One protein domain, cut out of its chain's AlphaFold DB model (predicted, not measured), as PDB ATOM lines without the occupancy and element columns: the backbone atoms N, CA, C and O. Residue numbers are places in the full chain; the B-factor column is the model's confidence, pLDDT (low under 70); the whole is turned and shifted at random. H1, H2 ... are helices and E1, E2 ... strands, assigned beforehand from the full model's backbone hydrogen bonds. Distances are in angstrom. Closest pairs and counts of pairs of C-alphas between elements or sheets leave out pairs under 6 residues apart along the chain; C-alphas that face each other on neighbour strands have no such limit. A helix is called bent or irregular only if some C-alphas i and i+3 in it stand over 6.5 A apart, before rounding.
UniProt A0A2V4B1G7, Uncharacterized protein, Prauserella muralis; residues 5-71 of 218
ATOM      1  N   TRP A   5     -10.266  10.818  26.010       93.88
ATOM      2  CA  TRP A   5     -10.779  12.069  26.564       93.88
ATOM      3  C   TRP A   5      -9.754  12.787  27.447       93.88
ATOM      4  O   TRP A   5      -9.503  13.968  27.244       93.88
ATOM      5  N   GLU A   6      -9.091  12.092  28.374       93.06
ATOM      6  CA  GLU A   6      -8.075  12.704  29.245       93.06
ATOM      7  C   GLU A   6      -6.890  13.277  28.448       93.06
ATOM      8  O   GLU A   6      -6.370  14.345  28.781       93.06
ATOM      9  N   ARG A   7      -6.475  12.602  27.364       93.88
ATOM     10  CA  ARG A   7      -5.420  13.106  26.468       93.88
ATOM     11  C   ARG A   7      -5.870  14.355  25.713       93.88
ATOM     12  O   ARG A   7      -5.086  15.298  25.609       93.88
ATOM     13  N   TYR A   8      -7.094  14.352  25.183       94.50
ATOM     14  CA  TYR A   8      -7.659  15.492  24.460       94.50
ATOM     15  C   TYR A   8      -7.883  16.691  25.392       94.50
ATOM     16  O   TYR A   8      -7.402  17.785  25.109       94.50
ATOM     17  N   LYS A   9      -8.484  16.469  26.565       94.38
ATOM     18  CA  LYS A   9      -8.703  17.475  27.615       94.38
ATOM     19  C   LYS A   9      -7.414  18.183  28.027       94.38
ATOM     20  O   LYS A   9      -7.429  19.396  28.215       94.38
ATOM     21  N   ALA A  10      -6.294  17.464  28.137       93.44
ATOM     22  CA  ALA A  10      -5.001  18.074  28.449       93.44
ATOM     23  C   ALA A  10      -4.517  19.032  27.342       93.44
ATOM     24  O   ALA A  10      -4.001  20.106  27.646       93.44
ATOM     25  N   VAL A  11      -4.708  18.665  26.069       93.50
ATOM     26  CA  VAL A  11      -4.379  19.530  24.922       93.50
ATOM     27  C   VAL A  11      -5.302  20.741  24.878       93.50
ATOM     28  O   VAL A  11      -4.818  21.860  24.755       93.50
ATOM     29  N   LEU A  12      -6.607  20.533  25.058       94.31
ATOM     30  CA  LEU A  12      -7.590  21.609  25.084       94.31
ATOM     31  C   LEU A  12      -7.339  22.592  26.234       94.31
ATOM     32  O   LEU A  12      -7.383  23.796  26.026       94.31
ATOM     33  N   THR A  13      -7.022  22.103  27.435       94.38
ATOM     34  CA  THR A  13      -6.714  22.971  28.586       94.38
ATOM     35  C   THR A  13      -5.500  23.847  28.289       94.38
ATOM     36  O   THR A  13      -5.563  25.059  28.451       94.38
ATOM     37  N   ARG A  14      -4.425  23.252  27.758       93.56
ATOM     38  CA  ARG A  14      -3.226  23.997  27.365       93.56
ATOM     39  C   ARG A  14      -3.513  25.023  26.267       93.56
ATOM     40  O   ARG A  14      -3.025  26.142  26.348       93.56
ATOM     41  N   LEU A  15      -4.305  24.650  25.261       93.81
ATOM     42  CA  LEU A  15      -4.743  25.557  24.201       93.81
ATOM     43  C   LEU A  15      -5.485  26.767  24.779       93.81
ATOM     44  O   LEU A  15      -5.193  27.894  24.403       93.81
ATOM     45  N   LEU A  16      -6.417  26.541  25.704       93.75
ATOM     46  CA  LEU A  16      -7.195  27.608  26.335       93.75
ATOM     47  C   LEU A  16      -6.348  28.510  27.242       93.75
ATOM     48  O   LEU A  16      -6.678  29.682  27.398       93.75
ATOM     49  N   ASP A  17      -5.261  27.983  27.807       94.06
ATOM     50  CA  ASP A  17      -4.320  28.757  28.619       94.06
ATOM     51  C   ASP A  17      -3.346  29.587  27.758       94.06
ATOM     52  O   ASP A  17      -3.042  30.730  28.100       94.06
ATOM     53  N   GLU A  18      -2.837  29.024  26.654       93.56
ATOM     54  CA  GLU A  18      -1.790  29.644  25.822       93.56
ATOM     55  C   GLU A  18      -2.352  30.513  24.683       93.56
ATOM     56  O   GLU A  18      -1.800  31.575  24.399       93.56
ATOM     57  N   HIS A  19      -3.443  30.073  24.047       91.75
ATOM     58  CA  HIS A  19      -4.053  30.691  22.862       91.75
ATOM     59  C   HIS A  19      -5.592  30.619  22.908       91.75
ATOM     60  O   HIS A  19      -6.217  29.999  22.035       91.75
ATOM     61  N   PRO A  20      -6.248  31.230  23.912       91.38
ATOM     62  CA  PRO A  20      -7.707  31.202  24.030       91.38
ATOM     63  C   PRO A  20      -8.422  31.746  22.784       91.38
ATOM     64  O   PRO A  20      -9.504  31.279  22.440       91.38
ATOM     65  N   GLU A  21      -7.816  32.697  22.073       90.06
ATOM     66  CA  GLU A  21      -8.339  33.308  20.850       90.06
ATOM     67  C   GLU A  21      -8.321  32.379  19.627       90.06
ATOM     68  O   GLU A  21      -8.981  32.661  18.625       90.06
ATOM     69  N   ALA A  22      -7.585  31.266  19.693       92.94
ATOM     70  CA  ALA A  22      -7.601  30.247  18.654       92.94
ATOM     71  C   ALA A  22      -8.816  29.319  18.774       92.94
ATOM     72  O   ALA A  22      -9.223  28.748  17.768       92.94
ATOM     73  N   ALA A  23      -9.395  29.147  19.966       93.19
ATOM     74  CA  ALA A  23     -10.460  28.181  20.219       93.19
ATOM     75  C   ALA A  23     -11.851  28.816  20.040       93.19
ATOM     76  O   ALA A  23     -12.324  29.565  20.893       93.19
ATOM     77  N   LEU A  24     -12.535  28.488  18.941       90.94
ATOM     78  CA  LEU A  24     -13.855  29.044  18.602       90.94
ATOM     79  C   LEU A  24     -15.023  28.171  19.073       90.94
ATOM     80  O   LEU A  24     -16.133  28.660  19.280       90.94
ATOM     81  N   GLY A  25     -14.786  26.872  19.229       90.75
ATOM     82  CA  GLY A  25     -15.770  25.916  19.722       90.75
ATOM     83  C   GLY A  25     -15.095  24.612  20.109       90.75
ATOM     84  O   GLY A  25     -14.136  24.198  19.466       90.75
ATOM     85  N   PHE A  26     -15.542  23.984  21.187       93.00
ATOM     86  CA  PHE A  26     -14.914  22.775  21.711       93.00
ATOM     87  C   PHE A  26     -15.827  22.078  22.714       93.00
ATOM     88  O   PHE A  26     -16.718  22.693  23.305       93.00
ATOM     89  N   ASP A  27     -15.574  20.792  22.941       91.31
ATOM     90  CA  ASP A  27     -16.166  20.064  24.059       91.31
ATOM     91  C   ASP A  27     -15.721  20.638  25.406       91.31
ATOM     92  O   ASP A  27     -14.528  20.708  25.686       91.31
ATOM     93  N   ASP A  28     -16.678  20.998  26.271       89.81
ATOM     94  CA  ASP A  28     -16.373  21.569  27.590       89.81
ATOM     95  C   ASP A  28     -15.454  20.636  28.415       89.81
ATOM     96  O   ASP A  28     -15.893  19.545  28.813       89.81
ATOM     97  N   PRO A  29     -14.205  21.052  28.723       88.88
ATOM     98  CA  PRO A  29     -13.253  20.223  29.456       88.88
ATOM     99  C   PRO A  29     -13.677  19.981  30.911       88.88
ATOM    100  O   PRO A  29     -13.106  19.123  31.581       88.88
ATOM    101  N   ARG A  30     -14.668  20.708  31.441       89.12
ATOM    102  CA  ARG A  30     -15.171  20.533  32.815       89.12
ATOM    103  C   ARG A  30     -16.161  19.374  32.947       89.12
ATOM    104  O   ARG A  30     -16.495  19.003  34.068       89.12
ATOM    105  N   VAL A  31     -16.630  18.818  31.831       88.81
ATOM    106  CA  VAL A  31     -17.622  17.735  31.795       88.81
ATOM    107  C   VAL A  31     -16.944  16.436  31.365       88.81
ATOM    108  O   VAL A  31     -16.568  16.293  30.203       88.81
ATOM    109  N   ASP A  32     -16.810  15.492  32.300       88.50
ATOM    110  CA  ASP A  32     -16.154  14.194  32.066       88.50
ATOM    111  C   ASP A  32     -17.143  13.039  31.808       88.50
ATOM    112  O   ASP A  32     -16.758  11.990  31.293       88.50
ATOM    113  N   GLU A  33     -18.418  13.207  32.158       87.19
ATOM    114  CA  GLU A  33     -19.424  12.148  32.049       87.19
ATOM    115  C   GLU A  33     -19.817  11.874  30.587       87.19
ATOM    116  O   GLU A  33     -20.072  12.801  29.819       87.19
ATOM    117  N   GLY A  34     -19.880  10.591  30.206       82.12
ATOM    118  CA  GLY A  34     -20.411  10.151  28.907       82.12
ATOM    119  C   GLY A  34     -19.571  10.536  27.682       82.12
ATOM    120  O   GLY A  34     -20.094  10.551  26.572       82.12
ATOM    121  N   ARG A  35     -18.290  10.878  27.866       89.44
ATOM    122  CA  ARG A  35     -17.406  11.316  26.780       89.44
ATOM    123  C   ARG A  35     -16.918  10.139  25.938       89.44
ATOM    124  O   ARG A  35     -16.112   9.329  26.394       89.44
ATOM    125  N   GLU A  36     -17.343  10.114  24.682       90.94
ATOM    126  CA  GLU A  36     -16.867   9.191  23.651       90.94
ATOM    127  C   GLU A  36     -16.468   9.979  22.390       90.94
ATOM    128  O   GLU A  36     -17.069  11.021  22.119       90.94
ATOM    129  N   PRO A  37     -15.440   9.535  21.643       91.44
ATOM    130  CA  PRO A  37     -15.036  10.178  20.395       91.44
ATOM    131  C   PRO A  37     -16.076   9.983  19.265       91.44
ATOM    132  O   PRO A  37     -16.832   9.007  19.298       91.44
ATOM    133  N   PRO A  38     -16.067  10.838  18.220       94.25
ATOM    134  CA  PRO A  38     -15.121  11.935  18.006       94.25
ATOM    135  C   PRO A  38     -15.418  13.154  18.888       94.25
ATOM    136  O   PRO A  38     -16.563  13.576  19.030       94.25
ATOM    137  N   PHE A  39     -14.367  13.735  19.470       95.50
ATOM    138  CA  PHE A  39     -14.457  15.019  20.169       95.50
ATOM    139  C   PHE A  39     -14.381  16.169  19.164       95.50
ATOM    140  O   PHE A  39     -13.738  16.040  18.130       95.50
ATOM    141  N   SER A  40     -15.000  17.306  19.453       93.88
ATOM    142  CA  SER A  40     -15.032  18.463  18.555       93.88
ATOM    143  C   SER A  40     -14.056  19.551  18.992       93.88
ATOM    144  O   SER A  40     -14.046  19.948  20.163       93.88
ATOM    145  N   LEU A  41     -13.287  20.072  18.032       95.44
ATOM    146  CA  LEU A  41     -12.447  21.261  18.178       95.44
ATOM    147  C   LEU A  41     -12.548  22.147  16.930       95.44
ATOM    148  O   LEU A  41     -12.059  21.784  15.866       95.44
ATOM    149  N   SER A  42     -13.115  23.336  17.070       94.56
ATOM    150  CA  SER A  42     -13.151  24.376  16.042       94.56
ATOM    151  C   SER A  42     -12.137  25.463  16.369       94.56
ATOM    152  O   SER A  42     -12.218  26.104  17.421       94.56
ATOM    153  N   LEU A  43     -11.203  25.687  15.451       95.69
ATOM    154  CA  LEU A  43     -10.129  26.661  15.577       95.69
ATOM    155  C   LEU A  43     -10.330  27.864  14.654       95.69
ATOM    156  O   LEU A  43     -10.986  27.779  13.614       95.69
ATOM    157  N   ALA A  44      -9.726  28.991  15.019       95.38
ATOM    158  CA  ALA A  44      -9.658  30.175  14.179       95.38
ATOM    159  C   ALA A  44      -8.931  29.884  12.857       95.38
ATOM    160  O   ALA A  44      -8.045  29.035  12.790       95.38
ATOM    161  N   ALA A  45      -9.288  30.610  11.797       96.31
ATOM    162  CA  ALA A  45      -8.809  30.330  10.441       96.31
ATOM    163  C   ALA A  45      -7.284  30.474  10.260       96.31
ATOM    164  O   ALA A  45      -6.717  29.883   9.344       96.31
ATOM    165  N   TRP A  46      -6.622  31.233  11.136       95.81
ATOM    166  CA  TRP A  46      -5.166  31.389  11.159       95.81
ATOM    167  C   TRP A  46      -4.437  30.238  11.880       95.81
ATOM    168  O   TRP A  46      -3.236  30.065  11.689       95.81
ATOM    169  N   ALA A  47      -5.130  29.427  12.687       96.19
ATOM    170  CA  ALA A  47      -4.533  28.410  13.559       96.19
ATOM    171  C   ALA A  47      -4.342  27.047  12.855       96.19
ATOM    172  O   ALA A  47      -4.653  25.992  13.411       96.19
ATOM    173  N   VAL A  48      -3.840  27.066  11.615       96.06
ATOM    174  CA  VAL A  48      -3.695  25.870  10.763       96.06
ATOM    175  C   VAL A  48      -2.679  24.885  11.342       96.06
ATOM    176  O   VAL A  48      -2.991  23.706  11.473       96.06
ATOM    177  N   ASP A  49      -1.503  25.364  11.754       95.44
ATOM    178  CA  ASP A  49      -0.432  24.504  12.280       95.44
ATOM    179  C   ASP A  49      -0.885  23.731  13.528       95.44
ATOM    180  O   ASP A  49      -0.629  22.535  13.667       95.44
ATOM    181  N   LEU A  50      -1.631  24.400  14.412       95.25
ATOM    182  CA  LEU A  50      -2.225  23.778  15.594       95.25
ATOM    183  C   LEU A  50      -3.250  22.703  15.205       95.25
ATOM    184  O   LEU A  50      -3.281  21.626  15.798       95.25
ATOM    185  N   ALA A  51      -4.092  22.986  14.212       96.38
ATOM    186  CA  ALA A  51      -5.085  22.035  13.730       96.38
ATOM    187  C   ALA A  51      -4.437  20.774  13.147       96.38
ATOM    188  O   ALA A  51      -4.889  19.660  13.417       96.38
ATOM    189  N   GLU A  52      -3.359  20.949  12.382       95.75
ATOM    190  CA  GLU A  52      -2.575  19.856  11.816       95.75
ATOM    191  C   GLU A  52      -1.866  19.044  12.910       95.75
ATOM    192  O   GLU A  52      -1.880  17.814  12.846       95.75
ATOM    193  N   GLU A  53      -1.334  19.684  13.960       95.44
ATOM    194  CA  GLU A  53      -0.759  18.988  15.122       95.44
ATOM    195  C   GLU A  53      -1.808  18.129  15.846       95.44
ATOM    196  O   GLU A  53      -1.569  16.949  16.129       95.44
ATOM    197  N   VAL A  54      -2.990  18.692  16.124       95.75
ATOM    198  CA  VAL A  54      -4.085  17.961  16.779       95.75
ATOM    199  C   VAL A  54      -4.549  16.801  15.899       95.75
ATOM    200  O   VAL A  54      -4.668  15.675  16.389       95.75
ATOM    201  N   HIS A  55      -4.745  17.029  14.598       95.94
ATOM    202  CA  HIS A  55      -5.149  15.980  13.666       95.94
ATOM    203  C   HIS A  55      -4.095  14.868  13.555       95.94
ATOM    204  O   HIS A  55      -4.440  13.690  13.610       95.94
ATOM    205  N   ALA A  56      -2.807  15.209  13.476       95.81
ATOM    206  CA  ALA A  56      -1.724  14.226  13.436       95.81
ATOM    207  C   ALA A  56      -1.658  13.379  14.718       95.81
ATOM    208  O   ALA A  56      -1.320  12.195  14.671       95.81
ATOM    209  N   ARG A  57      -1.990  13.976  15.868       95.19
ATOM    210  CA  ARG A  57      -1.943  13.311  17.172       95.19
ATOM    211  C   ARG A  57      -3.151  12.417  17.451       95.19
ATOM    212  O   ARG A  57      -2.974  11.365  18.064       95.19
ATOM    213  N   PHE A  58      -4.353  12.844  17.069       95.12
ATOM    214  CA  PHE A  58      -5.608  12.182  17.452       95.12
ATOM    215  C   PHE A  58      -6.354  11.532  16.280       95.12
ATOM    216  O   PHE A  58      -7.193  10.660  16.505       95.12
ATOM    217  N   GLY A  59      -6.049  11.899  15.035       94.12
ATOM    218  CA  GLY A  59      -6.714  11.365  13.850       94.12
ATOM    219  C   GLY A  59      -8.232  11.512  13.942       94.12
ATOM    220  O   GLY A  59      -8.742  12.601  14.168       94.12
ATOM    221  N   ALA A  60      -8.950  10.397  13.803       94.00
ATOM    222  CA  ALA A  60     -10.410  10.356  13.877       94.00
ATOM    223  C   ALA A  60     -10.979  10.415  15.312       94.00
ATOM    224  O   ALA A  60     -12.195  10.419  15.474       94.00
ATOM    225  N   GLU A  61     -10.144  10.436  16.361       95.56
ATOM    226  CA  GLU A  61     -10.630  10.640  17.738       95.56
ATOM    227  C   GLU A  61     -11.096  12.090  17.976       95.56
ATOM    228  O   GLU A  61     -11.858  12.331  18.911       95.56
ATOM    229  N   VAL A  62     -10.643  13.050  17.155       96.38
ATOM    230  CA  VAL A  62     -11.001  14.472  17.255       96.38
ATOM    231  C   VAL A  62     -11.345  15.022  15.870       96.38
ATOM    232  O   VAL A  62     -10.498  15.068  14.979       96.38
ATOM    233  N   ASP A  63     -12.570  15.506  15.714       96.06
ATOM    234  CA  ASP A  63     -12.999  16.297  14.569       96.06
ATOM    235  C   ASP A  63     -12.471  17.729  14.710       96.06
ATOM    236  O   ASP A  63     -12.952  18.520  15.527       96.06
ATOM    237  N   VAL A  64     -11.463  18.058  13.899       96.31
ATOM    238  CA  VAL A  64     -10.819  19.376  13.900       96.31
ATOM    239  C   VAL A  64     -11.372  20.241  12.766       96.31
ATOM    240  O   VAL A  64     -11.314  19.864  11.595       96.31
ATOM    241  N   GLY A  65     -11.886  21.419  13.104       95.50
ATOM    242  CA  GLY A  65     -12.265  22.483  12.176       95.50
ATOM    243  C   GLY A  65     -11.295  23.661  12.238       95.50
ATOM    244  O   GLY A  65     -10.736  23.953  13.290       95.50
ATOM    245  N   VAL A  66     -11.113  24.352  11.115       96.12
ATOM    246  CA  VAL A  66     -10.327  25.584  10.988       96.12
ATOM    247  C   VAL A  66     -11.144  26.589  10.187       96.12
ATOM    248  O   VAL A  66     -11.494  26.353   9.028       96.12
ATOM    249  N   GLY A  67     -11.490  27.713  10.809       94.12
ATOM    250  CA  GLY A  67     -12.454  28.641  10.231       94.12
ATOM    251  C   GLY A  67     -13.796  27.942   9.990       94.12
ATOM    252  O   GLY A  67     -14.405  27.416  10.917       94.12
ATOM    253  N   ALA A  68     -14.247  27.918   8.734       92.38
ATOM    254  CA  ALA A  68     -15.505  27.284   8.334       92.38
ATOM    255  C   ALA A  68     -15.357  25.849   7.800       92.38
ATOM    256  O   ALA A  68     -16.351  25.235   7.413       92.38
ATOM    257  N   MET A  69     -14.134  25.318   7.730       94.88
ATOM    258  CA  MET A  69     -13.847  24.067   7.027       94.88
ATOM    259  C   MET A  69     -13.145  23.045   7.924       94.88
ATOM    260  O   MET A  69     -12.394  23.415   8.822       94.88
ATOM    261  N   PRO A  70     -13.339  21.740   7.686       94.75
ATOM    262  CA  PRO A  70     -12.639  20.692   8.411       94.75
ATOM    263  C   PRO A  70     -11.153  20.622   8.034       94.75
ATOM    264  O   PRO A  70     -10.752  20.889   6.893       94.75
ATOM    265  N   CYS A  71     -10.339  20.186   8.990       94.25
ATOM    266  CA  CYS A  71      -8.937  19.839   8.807       94.25
ATOM    267  C   CYS A  71      -8.751  18.323   8.701       94.25
ATOM    268  O   CYS A  71      -9.268  17.600   9.552       94.25
TER     269      CYS A  71
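What this domain is: This is residues 5 to 71 of the 218 residues of an uncharacterized protein of Prauserella muralis (UniProt A0A2V4B1G7). A small sheet of three strands forms a wall with two helices, H1 and H2, side by side over one face, both running along the strands; the other face bears no named helix. A wide loop, residues 27 to 38, joins E1 to E2 round one end of the sheet. The printed part has 67 residues with two named helices and three named strands in the order H1, E1, E2, H2, E3; the sheet order is E1, E2, E3, mixed, and the class is mixed, helices and strands. The whole is compact, with a radius of gyration of the C-alphas of 10.9 A, and rounded, spanning 31 by 24 by 18 A.

How they stand to each other: H1, residues 5 to 18, is on the sheet of E1, residues 23 to 26, E2, residues 39 to 43, and E3, residues 62 to 66. Its height over the sheet is 9.6 A, from a local plane fitted to just 6 C-alphas. It is over E1 and E2, and only just not over E3, on which 2 of its 14 C-alphas fall; on the local plane it stands at 14 degrees to E2, along the strands. The closest C-alphas of H1 and E1, those of Leu 16 and Ala 23, are 7.0 A apart. E1 and E2 form a hairpin, antiparallel at 167 degrees, with N 42 and O 25 at 2.7 A, within hydrogen-bond range. H2, residues 48 to 61, is on the same face as H1, over E3, at a height over the sheet of 7.0 A and at 6 degrees to E3 on the local plane. Its closest C-alphas to E3 are those of Ala 51 and Val 64, 6.3 A apart. H1 and H2 are near each other, with 10 pairs of C-alphas within 10 A. E2 and E3 are parallel at 15 degrees, with N 63 and O 39 at 2.7 A; E2, H2 and E3 form a strand-helix-strand unit, two parallel neighbour strands with a helix between, whose crossover is right-handed. Every O i to N i+4 pair is within hydrogen-bond range in H1, but 8 of 10 in H2.

Where its parts are: H1 begins at C-alpha 5, (-10.779, 12.069, 26.564), and measures 19.8 A from first to last C-alpha. E1 measures 7.2 A and E2 13.2 A. H2 measures 18.1 A and is irregular: C-alphas 57 and 60 are 9.6 A apart. E3 measures 12.8 A and ends at C-alpha 66, (-10.327, 25.584, 10.988); its residues 65 to 66 pair antiparallel with residues 69 to 70.

The domain as a whole: The two C-alphas farthest apart, those of Glu 33 and Trp 46, are 31.8 A apart. The printed part has no cut. The link E1 to E2 is long, and the other three are tight. The mean pLDDT of the printed part is 93.5, and no printed residue is under 70.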